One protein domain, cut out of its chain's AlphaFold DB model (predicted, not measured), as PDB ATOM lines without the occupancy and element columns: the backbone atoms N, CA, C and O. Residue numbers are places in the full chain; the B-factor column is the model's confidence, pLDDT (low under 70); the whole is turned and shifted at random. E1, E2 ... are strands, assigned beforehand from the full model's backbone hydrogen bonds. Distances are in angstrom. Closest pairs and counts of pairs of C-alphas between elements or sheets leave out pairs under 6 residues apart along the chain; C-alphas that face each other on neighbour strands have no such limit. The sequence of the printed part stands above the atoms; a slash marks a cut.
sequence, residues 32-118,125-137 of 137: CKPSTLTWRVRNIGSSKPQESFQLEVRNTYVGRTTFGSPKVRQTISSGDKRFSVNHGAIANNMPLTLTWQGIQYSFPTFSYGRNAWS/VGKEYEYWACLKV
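What this domain is: This is residues 32 to 118 and 125 to 137 of the 137 residues of an uncharacterized protein of Linnemannia elongata AG-77 (UniProt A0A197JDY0). Look for a sandwich of two antiparallel sheets face to face, strands crossed at 51 degrees: a long, twisted sheet, order E3 - E2 - E1 - E9 - E8, and a smaller one, order E4 - E5 - E6 - E7, over one of its faces. The long strands E1, E2 and E9 make the length. Of 100 printed residues, 68 lie in nine named strands, E1 to E9 along the chain, with no named helix: all strand. The whole is compact, radius of gyration of the C-alphas 13.3 A, and spans 41 by 26 by 25 A.

How they stand to each other: Start at E1, residues 32 to 44; with E2, residues 48 to 57, and E3, residues 61 to 68, it forms a meander, each strand the antiparallel neighbour of the one before, in two hairpins. Look for N 38 and O 54 at 2.8 A, and N 53 and O 65 at 2.9 A, within hydrogen-bond range. E4, residues 73 to 77, E5, 83 to 88, E6, 96 to 100, and E7, 103 to 107, form a second meander of three hairpins; N 76 and O 85, N 86 and O 97, and N 98 and O 105 are each 2.8 A apart. Between the sheets, the closest C-alphas of E3 and E4, Thr 65 and Ser 77, are 6.8 A apart. E9, residues 125 to 136, is antiparallel to E1, with N 37 and O 131 at 2.8 A, and to the edge strand E8, residues 115 to 118, with N 126 and O 117 at 3.4 A.

Where its parts are: Find C-alpha 32 at (256.875, 281.558, 86.356); from there E1 runs 36.7 A. E2 measures 30.0 A, E3 24.3 A and E9 34.4 A, ending at C-alpha 136, (258.253, 281.477, 81.619).

The domain as a whole: The C-alphas farthest apart, Cys 32 and Ser 46, are 42.1 A apart. Residues 119 to 124 are not printed; C-alphas 118 and 125 stand 5.4 A apart across the cut. No link printed whole is long. Mean pLDDT of the printed part is 70.5, with 42 residues under 70, among them 108 to 118.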
ATOM      1  N   CYS A  32     255.452 281.330  86.077       63.75
ATOM      2  CA  CYS A  32     256.875 281.558  86.356       63.75
ATOM      3  C   CYS A  32     257.467 280.335  87.068       63.75
ATOM      4  O   CYS A  32     256.975 279.921  88.119       63.75
ATOM      5  N   LYS A  33     258.587 279.815  86.551       68.88
ATOM      6  CA  LYS A  33     259.481 278.948  87.324       68.88
ATOM      7  C   LYS A  33     260.723 279.731  87.751       68.88
ATOM      8  O   LYS A  33     261.389 280.327  86.899       68.88
ATOM      9  N   PRO A  34     261.067 279.713  89.048       73.88
ATOM     10  CA  PRO A  34     262.336 280.248  89.517       73.88
ATOM     11  C   PRO A  34     263.505 279.572  88.798       73.88
ATOM     12  O   PRO A  34     263.554 278.341  88.706       73.88
ATOM     13  N   SER A  35     264.439 280.377  88.307       72.88
ATOM     14  CA  SER A  35     265.658 279.913  87.655       72.88
ATOM     15  C   SER A  35     266.890 280.589  88.238       72.88
ATOM     16  O   SER A  35     266.832 281.735  88.699       72.88
ATOM     17  N   THR A  36     267.998 279.865  88.165       74.25
ATOM     18  CA  THR A  36     269.329 280.316  88.543       74.25
ATOM     19  C   THR A  36     270.238 280.114  87.348       74.25
ATOM     20  O   THR A  36     270.421 278.995  86.871       74.25
ATOM     21  N   LEU A  37     270.805 281.198  86.841       74.06
ATOM     22  CA  LEU A  37     271.887 281.145  85.879       74.06
ATOM     23  C   LEU A  37     273.187 281.424  86.625       74.06
ATOM     24  O   LEU A  37     273.362 282.487  87.206       74.06
ATOM     25  N   THR A  38     274.108 280.477  86.589       72.88
ATOM     26  CA  THR A  38     275.403 280.582  87.247       72.88
ATOM     27  C   THR A  38     276.508 280.682  86.208       72.88
ATOM     28  O   THR A  38     276.608 279.849  85.307       72.88
ATOM     29  N   TRP A  39     277.385 281.665  86.359       71.94
ATOM     30  CA  TRP A  39     278.640 281.763  85.630       71.94
ATOM     31  C   TRP A  39     279.795 281.401  86.555       71.94
ATOM     32  O   TRP A  39     279.979 282.003  87.609       71.94
ATOM     33  N   ARG A  40     280.590 280.408  86.159       72.25
ATOM     34  CA  ARG A  40     281.794 279.988  86.875       72.25
ATOM     35  C   ARG A  40     283.022 280.215  86.013       72.25
ATOM     36  O   ARG A  40     283.096 279.716  84.891       72.25
ATOM     37  N   VAL A  41     284.003 280.911  86.564       69.12
ATOM     38  CA  VAL A  41     285.337 281.079  85.990       69.12
ATOM     39  C   VAL A  41     286.289 280.216  86.800       69.12
ATOM     40  O   VAL A  41     286.403 280.387  88.013       69.12
ATOM     41  N   ARG A  42     286.972 279.288  86.139       69.06
ATOM     42  CA  ARG A  42     287.979 278.415  86.732       69.06
ATOM     43  C   ARG A  42     289.316 278.638  86.038       69.06
ATOM     44  O   ARG A  42     289.453 278.392  84.845       69.06
ATOM     45  N   ASN A  43     290.334 279.014  86.799       64.69
ATOM     46  CA  ASN A  43     291.707 278.959  86.308       64.69
ATOM     47  C   ASN A  43     292.195 277.509  86.385       64.69
ATOM     48  O   ASN A  43     292.244 276.927  87.470       64.69
ATOM     49  N   ILE A  44     292.484 276.899  85.233       63.44
ATOM     50  CA  ILE A  44     293.079 275.560  85.168       63.44
ATOM     51  C   ILE A  44     294.559 275.734  84.822       63.44
ATOM     52  O   ILE A  44     294.905 276.004  83.672       63.44
ATOM     53  N   GLY A  45     295.421 275.603  85.834       63.22
ATOM     54  CA  GLY A  45     296.858 275.866  85.710       63.22
ATOM     55  C   GLY A  45     297.192 277.355  85.548       63.22
ATOM     56  O   GLY A  45     296.362 278.224  85.810       63.22
ATOM     57  N   SER A  46     298.419 277.653  85.109       59.19
ATOM     58  CA  SER A  46     298.923 279.025  84.923       59.19
ATOM     59  C   SER A  46     298.603 279.640  83.556       59.19
ATOM     60  O   SER A  46     298.841 280.828  83.356       59.19
ATOM     61  N   SER A  47     298.088 278.863  82.595       65.12
ATOM     62  CA  SER A  47     298.121 279.274  81.189       65.12
ATOM     63  C   SER A  47     296.865 279.980  80.672       65.12
ATOM     64  O   SER A  47     297.037 280.937  79.923       65.12
ATOM     65  N   LYS A  48     295.624 279.570  81.013       69.56
ATOM     66  CA  LYS A  48     294.381 280.252  80.558       69.56
ATOM     67  C   LYS A  48     293.166 279.986  81.472       69.56
ATOM     68  O   LYS A  48     292.964 278.835  81.864       69.56
ATOM     69  N   PRO A  49     292.306 280.989  81.747       71.31
ATOM     70  CA  PRO A  49     291.018 280.762  82.401       71.31
ATOM     71  C   PRO A  49     290.087 279.932  81.502       71.31
ATOM     72  O   PRO A  49     289.960 280.199  80.302       71.31
ATOM     73  N   GLN A  50     289.425 278.939  82.095       76.50
ATOM     74  CA  GLN A  50     288.253 278.276  81.531       76.50
ATOM     75  C   GLN A  50     286.992 278.838  82.172       76.50
ATOM     76  O   GLN A  50     286.926 279.056  83.379       76.50
ATOM     77  N   GLU A  51     285.966 279.041  81.364       77.12
ATOM     78  CA  GLU A  51     284.719 279.639  81.809       77.12
ATOM     79  C   GLU A  51     283.556 278.703  81.490       77.12
ATOM     80  O   GLU A  51     283.565 277.978  80.492       77.12
ATOM     81  N   SER A  52     282.553 278.680  82.361       78.69
ATOM     82  CA  SER A  52     281.382 277.823  82.211       78.69
ATOM     83  C   SER A  52     280.109 278.527  82.652       78.69
ATOM     84  O   SER A  52     280.105 279.270  83.631       78.69
ATOM     85  N   PHE A  53     279.025 278.259  81.936       80.12
ATOM     86  CA  PHE A  53     277.682 278.703  82.283       80.12
ATOM     87  C   PHE A  53     276.825 277.491  82.627       80.12
ATOM     88  O   PHE A  53     276.837 276.485  81.913       80.12
ATOM     89  N   GLN A  54     276.063 277.596  83.707       83.31
ATOM     90  CA  GLN A  54     275.038 276.641  84.097       83.31
ATOM     91  C   GLN A  54     273.703 277.369  84.189       83.31
ATOM     92  O   GLN A  54     273.612 278.371  84.883       83.31
ATOM     93  N   LEU A  55     272.667 276.838  83.549       81.62
ATOM     94  CA  LEU A  55     271.287 277.238  83.791       81.62
ATOM     95  C   LEU A  55     270.578 276.132  84.566       81.62
ATOM     96  O   LEU A  55     270.577 274.976  84.142       81.62
ATOM     97  N   GLU A  56     269.942 276.502  85.664       83.12
ATOM     98  CA  GLU A  56     269.050 275.655  86.437       83.12
ATOM     99  C   GLU A  56     267.653 276.277  86.472       83.12
ATOM    100  O   GLU A  56     267.476 277.439  86.832       83.12
ATOM    101  N   VAL A  57     266.643 275.500  86.094       80.44
ATOM    102  CA  VAL A  57     265.229 275.859  86.208       80.44
ATOM    103  C   VAL A  57     264.608 274.878  87.181       80.44
ATOM    104  O   VAL A  57     264.535 273.677  86.890       80.44
ATOM    105  N   ARG A  58     264.182 275.388  88.343       79.12
ATOM    106  CA  ARG A  58     263.770 274.596  89.510       79.12
ATOM    107  C   ARG A  58     262.984 273.342  89.109       79.12
ATOM    108  O   ARG A  58     261.939 273.442  88.462       79.12
ATOM    109  N   ASN A  59     263.495 272.179  89.514       74.50
ATOM    110  CA  ASN A  59     262.894 270.850  89.333       74.50
ATOM    111  C   ASN A  59     262.602 270.426  87.878       74.50
ATOM    112  O   ASN A  59     261.872 269.460  87.676       74.50
ATOM    113  N   THR A  60     263.108 271.132  86.859       76.56
ATOM    114  CA  THR A  60     262.711 270.880  85.456       76.56
ATOM    115  C   THR A  60     263.855 270.840  84.463       76.56
ATOM    116  O   THR A  60     263.736 270.172  83.435       76.56
ATOM    117  N   TYR A  61     264.947 271.551  84.727       82.19
ATOM    118  CA  TYR A  61     266.042 271.621  83.778       82.19
ATOM    119  C   TYR A  61     267.352 271.993  84.458       82.19
ATOM    120  O   TYR A  61     267.396 272.923  85.257       82.19
ATOM    121  N   VAL A  62     268.421 271.295  84.086       86.19
ATOM    122  CA  VAL A  62     269.797 271.682  84.390       86.19
ATOM    123  C   VAL A  62     270.594 271.507  83.111       86.19
ATOM    124  O   VAL A  62     270.624 270.415  82.545       86.19
ATOM    125  N   GLY A  63     271.259 272.563  82.663       81.81
ATOM    126  CA  GLY A  63     272.126 272.503  81.497       81.81
ATOM    127  C   GLY A  63     273.400 273.307  81.710       81.81
ATOM    128  O   GLY A  63     273.423 274.287  82.452       81.81
ATOM    129  N   ARG A  64     274.493 272.852  81.091       84.38
ATOM    130  CA  ARG A  64     275.842 273.400  81.274       84.38
ATOM    131  C   ARG A  64     276.546 273.554  79.931       84.38
ATOM    132  O   ARG A  64     276.331 272.760  79.022       84.38
ATOM    133  N   THR A  65     277.402 274.561  79.824       81.19
ATOM    134  CA  THR A  65     278.261 274.789  78.659       81.19
ATOM    135  C   THR A  65     279.572 275.448  79.090       81.19
ATOM    136  O   THR A  65     279.624 276.113  80.126       81.19
ATOM    137  N   THR A  66     280.645 275.226  78.335       80.19
ATOM    138  CA  THR A  66     282.013 275.650  78.677       80.19
ATOM    139  C   THR A  66     282.696 276.300  77.483       80.19
ATOM    140  O   THR A  66     282.441 275.913  76.343       80.19
ATOM    141  N   PHE A  67     283.615 277.230  77.727       77.19
ATOM    142  CA  PHE A  67     284.414 277.870  76.685       77.19
ATOM    143  C   PHE A  67     285.778 278.341  77.209       77.19
ATOM    144  O   PHE A  67     286.021 278.413  78.415       77.19
ATOM    145  N   GLY A  68     286.685 278.645  76.276       72.50
ATOM    146  CA  GLY A  68     288.013 279.191  76.560       72.50
ATOM    147  C   GLY A  68     288.139 280.676  76.198       72.50
ATOM    148  O   GLY A  68     287.499 281.154  75.259       72.50
ATOM    149  N   SER A  69     289.000 281.380  76.932       66.12
ATOM    150  CA  SER A  69     289.333 282.804  76.757       66.12
ATOM    151  C   SER A  69     290.359 283.074  75.627       66.12
ATOM    152  O   SER A  69     291.154 282.173  75.326       66.12
ATOM    153  N   PRO A  70     290.426 284.294  75.030       56.38
ATOM    154  CA  PRO A  70     289.535 285.452  75.196       56.38
ATOM    155  C   PRO A  70     288.653 285.694  73.966       56.38
ATOM    156  O   PRO A  70     289.140 285.715  72.835       56.38
ATOM    157  N   LYS A  71     287.354 285.948  74.169       59.84
ATOM    158  CA  LYS A  71     286.434 286.283  73.071       59.84
ATOM    159  C   LYS A  71     285.516 287.451  73.449       59.84
ATOM    160  O   LYS A  71     284.781 287.390  74.424       59.84
ATOM    161  N   VAL A  72     285.583 288.526  72.659       60.12
ATOM    162  CA  VAL A  72     285.016 289.859  72.959       60.12
ATOM    163  C   VAL A  72     283.480 289.870  73.014       60.12
ATOM    164  O   VAL A  72     282.916 290.576  73.848       60.12
ATOM    165  N   ARG A  73     282.804 289.064  72.182       70.06
ATOM    166  CA  ARG A  73     281.346 288.830  72.196       70.06
ATOM    167  C   ARG A  73     281.054 287.450  71.637       70.06
ATOM    168  O   ARG A  73     281.392 287.218  70.476       70.06
ATOM    169  N   GLN A  74     280.447 286.555  72.414       75.81
ATOM    170  CA  GLN A  74     280.008 285.260  71.893       75.81
ATOM    171  C   GLN A  74     278.685 284.799  72.464       75.81
ATOM    172  O   GLN A  74     278.396 284.972  73.645       75.81
ATOM    173  N   THR A  75     277.941 284.135  71.590       83.44
ATOM    174  CA  THR A  75     276.822 283.284  71.957       83.44
ATOM    175  C   THR A  75     277.361 281.891  72.235       83.44
ATOM    176  O   THR A  75     277.942 281.252  71.358       83.44
ATOM    177  N   ILE A  76     277.176 281.425  73.460       84.44
ATOM    178  CA  ILE A  76     277.534 280.085  73.896       84.44
ATOM    179  C   ILE A  76     276.237 279.307  74.048       84.44
ATOM    180  O   ILE A  76     275.370 279.691  74.830       84.44
ATOM    181  N   SER A  77     276.102 278.217  73.304       87.31
ATOM    182  CA  SER A  77     274.906 277.379  73.338       87.31
ATOM    183  C   SER A  77     275.140 276.124  74.171       87.31
ATOM    184  O   SER A  77     276.243 275.578  74.238       87.31
ATOM    185  N   SER A  78     274.076 275.666  74.815       84.62
ATOM    186  CA  SER A  78     273.991 274.325  75.392       84.62
ATOM    187  C   SER A  78     274.040 273.251  74.305       84.62
ATOM    188  O   SER A  78     273.589 273.474  73.179       84.62
ATOM    189  N   GLY A  79     274.572 272.071  74.636       81.44
ATOM    190  CA  GLY A  79     274.639 270.946  73.692       81.44
ATOM    191  C   GLY A  79     273.260 270.466  73.220       81.44
ATOM    192  O   GLY A  79     273.112 270.044  72.077       81.44
ATOM    193  N   ASP A  80     272.239 270.606  74.067       82.38
ATOM    194  CA  ASP A  80     270.838 270.292  73.759       82.38
ATOM    195  C   ASP A  80     270.084 271.445  73.066       82.38
ATOM    196  O   ASP A  80     268.899 271.312  72.758       82.38
ATOM    197  N   LYS A  81     270.765 272.574  72.820       82.62
ATOM    198  CA  LYS A  81     270.242 273.790  72.183       82.62
ATOM    199  C   LYS A  81     269.033 274.414  72.896       82.62
ATOM    200  O   LYS A  81     268.329 275.219  72.288       82.62
ATOM    201  N   ARG A  82     268.774 274.085  74.167       82.38
ATOM    202  CA  ARG A  82     267.626 274.634  74.914       82.38
ATOM    203  C   ARG A  82     267.872 276.044  75.430       82.38
ATOM    204  O   ARG A  82     266.930 276.833  75.532       82.38
ATOM    205  N   PHE A  83     269.129 276.361  75.717       85.56
ATOM    206  CA  PHE A  83     269.548 277.717  76.043       85.56
ATOM    207  C   PHE A  83     270.822 278.152  75.330       85.56
ATOM    208  O   PHE A  83     271.697 277.337  75.015       85.56
ATOM    209  N   SER A  84     270.952 279.461  75.156       87.75
ATOM    210  CA  SER A  84     272.213 280.106  74.821       87.75
ATOM    211  C   SER A  84     272.432 281.338  75.680       87.75
ATOM    212  O   SER A  84     271.483 282.035  76.029       87.75
ATOM    213  N   VAL A  85     273.686 281.623  75.995       84.19
ATOM    214  CA  VAL A  85     274.093 282.822  76.720       84.19
ATOM    215  C   VAL A  85     274.919 283.680  75.780       84.19
ATOM    216  O   VAL A  85     275.899 283.203  75.213       84.19
ATOM    217  N   ASN A  86     274.529 284.938  75.608       83.31
ATOM    218  CA  ASN A  86     275.386 285.942  74.999       83.31
ATOM    219  C   ASN A  86     276.063 286.731  76.115       83.31
ATOM    220  O   ASN A  86     275.399 287.329  76.967       83.31
ATOM    221  N   HIS A  87     277.389 286.673  76.119       72.81
ATOM    222  CA  HIS A  87     278.210 287.292  77.137       72.81
ATOM    223  C   HIS A  87     279.516 287.831  76.530       72.81
ATOM    224  O   HIS A  87     280.059 287.273  75.571       72.81
ATOM    225  N   GLY A  88     280.008 288.954  77.057       64.81
ATOM    226  CA  GLY A  88     281.259 289.579  76.618       64.81
ATOM    227  C   GLY A  88     282.462 289.171  77.474       64.81
ATOM    228  O   GLY A  88     282.301 288.811  78.635       64.81
ATOM    229  N   ALA A  89     283.683 289.291  76.935       55.72
ATOM    230  CA  ALA A  89     284.931 289.049  77.686       55.72
ATOM    231  C   ALA A  89     285.082 289.942  78.932       55.72
ATOM    232  O   ALA A  89     285.786 289.597  79.876       55.72
ATOM    233  N   ILE A  90     284.444 291.113  78.921       55.19
ATOM    234  CA  ILE A  90     284.482 292.075  80.019       55.19
ATOM    235  C   ILE A  90     283.124 292.015  80.705       55.19
ATOM    236  O   ILE A  90     282.208 292.753  80.339       55.19
ATOM    237  N   ALA A  91     283.025 291.134  81.704       50.19
ATOM    238  CA  ALA A  91     281.871 290.986  82.595       50.19
ATOM    239  C   ALA A  91     281.279 292.321  83.046       50.19
ATOM    240  O   ALA A  91     280.083 292.414  83.246       50.19
ATOM    241  N   ASN A  92     282.115 293.352  83.189       51.44
ATOM    242  CA  ASN A  92     281.737 294.616  83.805       51.44
ATOM    243  C   ASN A  92     280.986 295.584  82.872       51.44
ATOM    244  O   ASN A  92     280.354 296.503  83.377       51.44
ATOM    245  N   ASN A  93     281.040 295.403  81.544       56.16
ATOM    246  CA  ASN A  93     280.571 296.431  80.597       56.16
ATOM    247  C   ASN A  93     279.424 295.988  79.681       56.16
ATOM    248  O   ASN A  93     278.979 296.783  78.852       56.16
ATOM    249  N   MET A  94     278.957 294.739  79.768       62.78
ATOM    250  CA  MET A  94     277.861 294.260  78.921       62.78
ATOM    251  C   MET A  94     276.855 293.432  79.726       62.78
ATOM    252  O   MET A  94     277.270 292.619  80.551       62.78
ATOM    253  N   PRO A  95     275.543 293.611  79.481       71.19
ATOM    254  CA  PRO A  95     274.521 292.809  80.130       71.19
ATOM    255  C   PRO A  95     274.639 291.355  79.680       71.19
ATOM    256  O   PRO A  95     274.754 291.061  78.484       71.19
ATOM    257  N   LEU A  96     274.564 290.436  80.639       76.88
ATOM    258  CA  LEU A  96     274.394 289.031  80.317       76.88
ATOM    259  C   LEU A  96     273.016 288.862  79.685       76.88
ATOM    260  O   LEU A  96     272.017 289.351  80.210       76.88
ATOM    261  N   THR A  97     272.960 288.145  78.568       83.00
ATOM    262  CA  THR A  97     271.695 287.810  77.921       83.00
ATOM    263  C   THR A  97     271.515 286.299  77.861       83.00
ATOM    264  O   THR A  97     272.350 285.598  77.296       83.00
ATOM    265  N   LEU A  98     270.407 285.797  78.399       85.00
ATOM    266  CA  LEU A  98     269.983 284.405  78.291       85.00
ATOM    267  C   LEU A  98     268.875 284.286  77.241       85.00
ATOM    268  O   LEU A  98     267.843 284.935  77.358       85.00
ATOM    269  N   THR A  99     269.046 283.408  76.261       87.69
ATOM    270  CA  THR A  99     267.962 282.960  75.380       87.69
ATOM    271  C   THR A  99     267.512 281.579  75.840       87.69
ATOM    272  O   THR A  99     268.296 280.634  75.788       87.69
ATOM    273  N   TRP A 100     266.262 281.451  76.282       83.75
ATOM    274  CA  TRP A 100     265.627 280.195  76.691       83.75
ATOM    275  C   TRP A 100     264.373 279.979  75.852       83.75
ATOM    276  O   TRP A 100     263.488 280.830  75.852       83.75
ATOM    277  N   GLN A 101     264.304 278.869  75.109       79.69
ATOM    278  CA  GLN A 101     263.163 278.559  74.228       79.69
ATOM    279  C   GLN A 101     262.766 279.719  73.282       79.69
ATOM    280  O   GLN A 101     261.594 279.933  72.991       79.69
ATOM    281  N   GLY A 102     263.746 280.501  72.817       78.38
ATOM    282  CA  GLY A 102     263.519 281.659  71.942       78.38
ATOM    283  C   GLY A 102     263.127 282.959  72.657       78.38
ATOM    284  O   GLY A 102     263.068 284.000  72.010       78.38
ATOM    285  N   ILE A 103     262.919 282.940  73.975       79.12
ATOM    286  CA  ILE A 103     262.678 284.142  74.783       79.12
ATOM    287  C   ILE A 103     264.010 284.667  75.311       79.12
ATOM    288  O   ILE A 103     264.820 283.909  75.846       79.12
ATOM    289  N   GLN A 104     264.225 285.974  75.173       82.56
ATOM    290  CA  GLN A 104     265.439 286.645  75.616       82.56
ATOM    291  C   GLN A 104     265.233 287.330  76.972       82.56
ATOM    292  O   GLN A 104     264.336 288.152  77.139       82.56
ATOM    293  N   TYR A 105     266.112 287.019  77.919       79.19
ATOM    294  CA  TYR A 105     266.188 287.603  79.251       79.19
ATOM    295  C   TYR A 105     267.494 288.385  79.360       79.19
ATOM    296  O   TYR A 105     268.568 287.840  79.105       79.19
ATOM    297  N   SER A 106     267.403 289.664  79.715       78.69
ATOM    298  CA  SER A 106     268.564 290.528  79.925       78.69
ATOM    299  C   SER A 106     268.785 290.736  81.416       78.69
ATOM    300  O   SER A 106     267.833 290.981  82.156       78.69
ATOM    301  N   PHE A 107     270.039 290.663  81.843       73.88
ATOM    302  CA  PHE A 107     270.466 290.940  83.209       73.88
ATOM    303  C   PHE A 107     271.263 292.255  83.188       73.88
ATOM    304  O   PHE A 107     272.481 292.228  82.984       73.88
ATOM    305  N   PRO A 108     270.581 293.416  83.315       56.47
ATOM    306  CA  PRO A 108     271.179 294.735  83.097       56.47
ATOM    307  C   PRO A 108     272.140 295.164  84.211       56.47
ATOM    308  O   PRO A 108     273.025 295.980  83.969       56.47
ATOM    309  N   THR A 109     271.976 294.624  85.420       50.44
ATOM    310  CA  THR A 109     272.715 295.038  86.614       50.44
ATOM    311  C   THR A 109     272.934 293.851  87.549       50.44
ATOM    312  O   THR A 109     272.026 293.078  87.848       50.44
ATOM    313  N   PHE A 110     274.182 293.689  87.982       52.69
ATOM    314  CA  PHE A 110     274.662 292.599  88.829       52.69
ATOM    315  C   PHE A 110     273.980 292.606  90.206       52.69
ATOM    316  O   PHE A 110     273.852 293.655  90.832       52.69
ATOM    317  N   SER A 111     273.621 291.430  90.721       41.31
ATOM    318  CA  SER A 111     273.459 291.200  92.162       41.31
ATOM    319  C   SER A 111     274.516 290.182  92.576       41.31
ATOM    320  O   SER A 111     274.566 289.080  92.041       41.31
ATOM    321  N   TYR A 112     275.438 290.599  93.443       44.69
ATOM    322  CA  TYR A 112     276.660 289.859  93.750       44.69
ATOM    323  C   TYR A 112     276.434 288.790  94.825       44.69
ATOM    324  O   TYR A 112     275.973 289.098  95.919       44.69
ATOM    325  N   GLY A 113     276.888 287.569  94.551       42.81
ATOM    326  CA  GLY A 113     277.254 286.572  95.555       42.81
ATOM    327  C   GLY A 113     278.624 286.016  95.187       42.81
ATOM    328  O   GLY A 113     278.712 285.050  94.441       42.81
ATOM    329  N   ARG A 114     279.711 286.681  95.605       45.59
ATOM    330  CA  ARG A 114     281.073 286.208  95.314       45.59
ATOM    331  C   ARG A 114     281.394 285.054  96.258       45.59
ATOM    332  O   ARG A 114     281.843 285.296  97.373       45.59
ATOM    333  N   ASN A 115     281.250 283.827  95.778       48.44
ATOM    334  CA  ASN A 115     281.834 282.668  96.438       48.44
ATOM    335  C   ASN A 115     283.188 282.379  95.781       48.44
ATOM    336  O   ASN A 115     283.268 282.097  94.584       48.44
ATOM    337  N   ALA A 116     284.268 282.528  96.550       47.22
ATOM    338  CA  ALA A 116     285.585 282.043  96.162       47.22
ATOM    339  C   ALA A 116     285.732 280.626  96.717       47.22
ATOM    340  O   ALA A 116     285.652 280.431  97.927       47.22
ATOM    341  N   TRP A 117     285.935 279.642  95.842       50.19
ATOM    342  CA  TRP A 117     286.258 278.279  96.257       50.19
ATOM    343  C   TRP A 117     287.728 278.013  95.929       50.19
ATOM    344  O   TRP A 117     288.141 278.170  94.780       50.19
ATOM    345  N   SER A 118     288.507 277.643  96.949       42.84
ATOM    346  CA  SER A 118     289.832 277.033  96.825       42.84
ATOM    347  C   SER A 118     289.737 275.535  97.127       42.84
ATOM    348  O   SER A 118     289.302 275.154  98.213       42.84
ATOM    349  N   VAL A 125     291.745 279.006  92.060       57.69
ATOM    350  CA  VAL A 125     290.880 280.126  92.464       57.69
ATOM    351  C   VAL A 125     289.741 280.225  91.453       57.69
ATOM    352  O   VAL A 125     289.922 280.717  90.336       57.69
ATOM    353  N   GLY A 126     288.574 279.702  91.825       61.88
ATOM    354  CA  GLY A 126     287.342 279.848  91.054       61.88
ATOM    355  C   GLY A 126     286.566 281.101  91.463       61.88
ATOM    356  O   GLY A 126     286.500 281.428  92.647       61.88
ATOM    357  N   LYS A 127     285.961 281.800  90.497       65.62
ATOM    358  CA  LYS A 127     284.933 282.819  90.759       65.62
ATOM    359  C   LYS A 127     283.585 282.278  90.310       65.62
ATOM    360  O   LYS A 127     283.458 281.857  89.162       65.62
ATOM    361  N   GLU A 128     282.599 282.306  91.195       68.38
ATOM    362  CA  GLU A 128     281.211 281.971  90.882       68.38
ATOM    363  C   GLU A 128     280.337 283.225  90.970       68.38
ATOM    364  O   GLU A 128     280.487 284.039  91.884       68.38
ATOM    365  N   TYR A 129     279.453 283.380  89.988       70.19
ATOM    366  CA  TYR A 129     278.478 284.454  89.885       70.19
ATOM    367  C   TYR A 129     277.103 283.846  89.649       70.19
ATOM    368  O   TYR A 129     276.938 283.030  88.745       70.19
ATOM    369  N   GLU A 130     276.112 284.267  90.424       68.94
ATOM    370  CA  GLU A 130     274.744 283.766  90.329       68.94
ATOM    371  C   GLU A 130     273.786 284.881  89.916       68.94
ATOM    372  O   GLU A 130     273.803 285.982  90.465       68.94
ATOM    373  N   TYR A 131     272.923 284.574  88.956       70.69
ATOM    374  CA  TYR A 131     271.876 285.438  88.440       70.69
ATOM    375  C   TYR A 131     270.539 284.726  88.620       70.69
ATOM    376  O   TYR A 131     270.412 283.536  88.336       70.69
ATOM    377  N   TRP A 132     269.525 285.462  89.060       68.38
ATOM    378  CA  TRP A 132     268.199 284.913  89.324       68.38
ATOM    379  C   TRP A 132     267.196 285.531  88.361       68.38
ATOM    380  O   TRP A 132     267.141 286.750  88.217       68.38
ATOM    381  N   ALA A 133     266.393 284.692  87.712       69.88
ATOM    382  CA  ALA A 133     265.292 285.141  86.868       69.88
ATOM    383  C   ALA A 133     264.056 284.260  87.051       69.88
ATOM    384  O   ALA A 133     264.142 283.069  87.357       69.88
ATOM    385  N   CYS A 134     262.893 284.855  86.812       69.69
ATOM    386  CA  CYS A 134     261.640 284.142  86.616       69.69
ATOM    387  C   CYS A 134     261.538 283.752  85.136       69.69
ATOM    388  O   CYS A 134     261.280 284.619  84.298       69.69
ATOM    389  N   LEU A 135     261.746 282.477  84.793       70.38
ATOM    390  CA  LEU A 135     261.538 282.020  83.416       70.38
ATOM    391  C   LEU A 135     260.083 281.622  83.226       70.38
ATOM    392  O   LEU A 135     259.475 280.984  84.088       70.38
ATOM    393  N   LYS A 136     259.540 281.986  82.069       65.56
ATOM    394  CA  LYS A 136     258.253 281.477  81.619       65.56
ATOM    395  C   LYS A 136     258.511 280.084  81.054       65.56
ATOM    396  O   LYS A 136     259.385 279.938  80.201       65.56
ATOM    397  N   VAL A 137     257.819 279.079  81.579       62.19
ATOM    398  CA  VAL A 137     257.998 277.662  81.212       62.19
ATOM    399  C   VAL A 137     256.671 277.073  80.790       62.19
ATOM    400  O   VAL A 137     255.644 277.513  81.358       62.19
TER     401      VAL A 137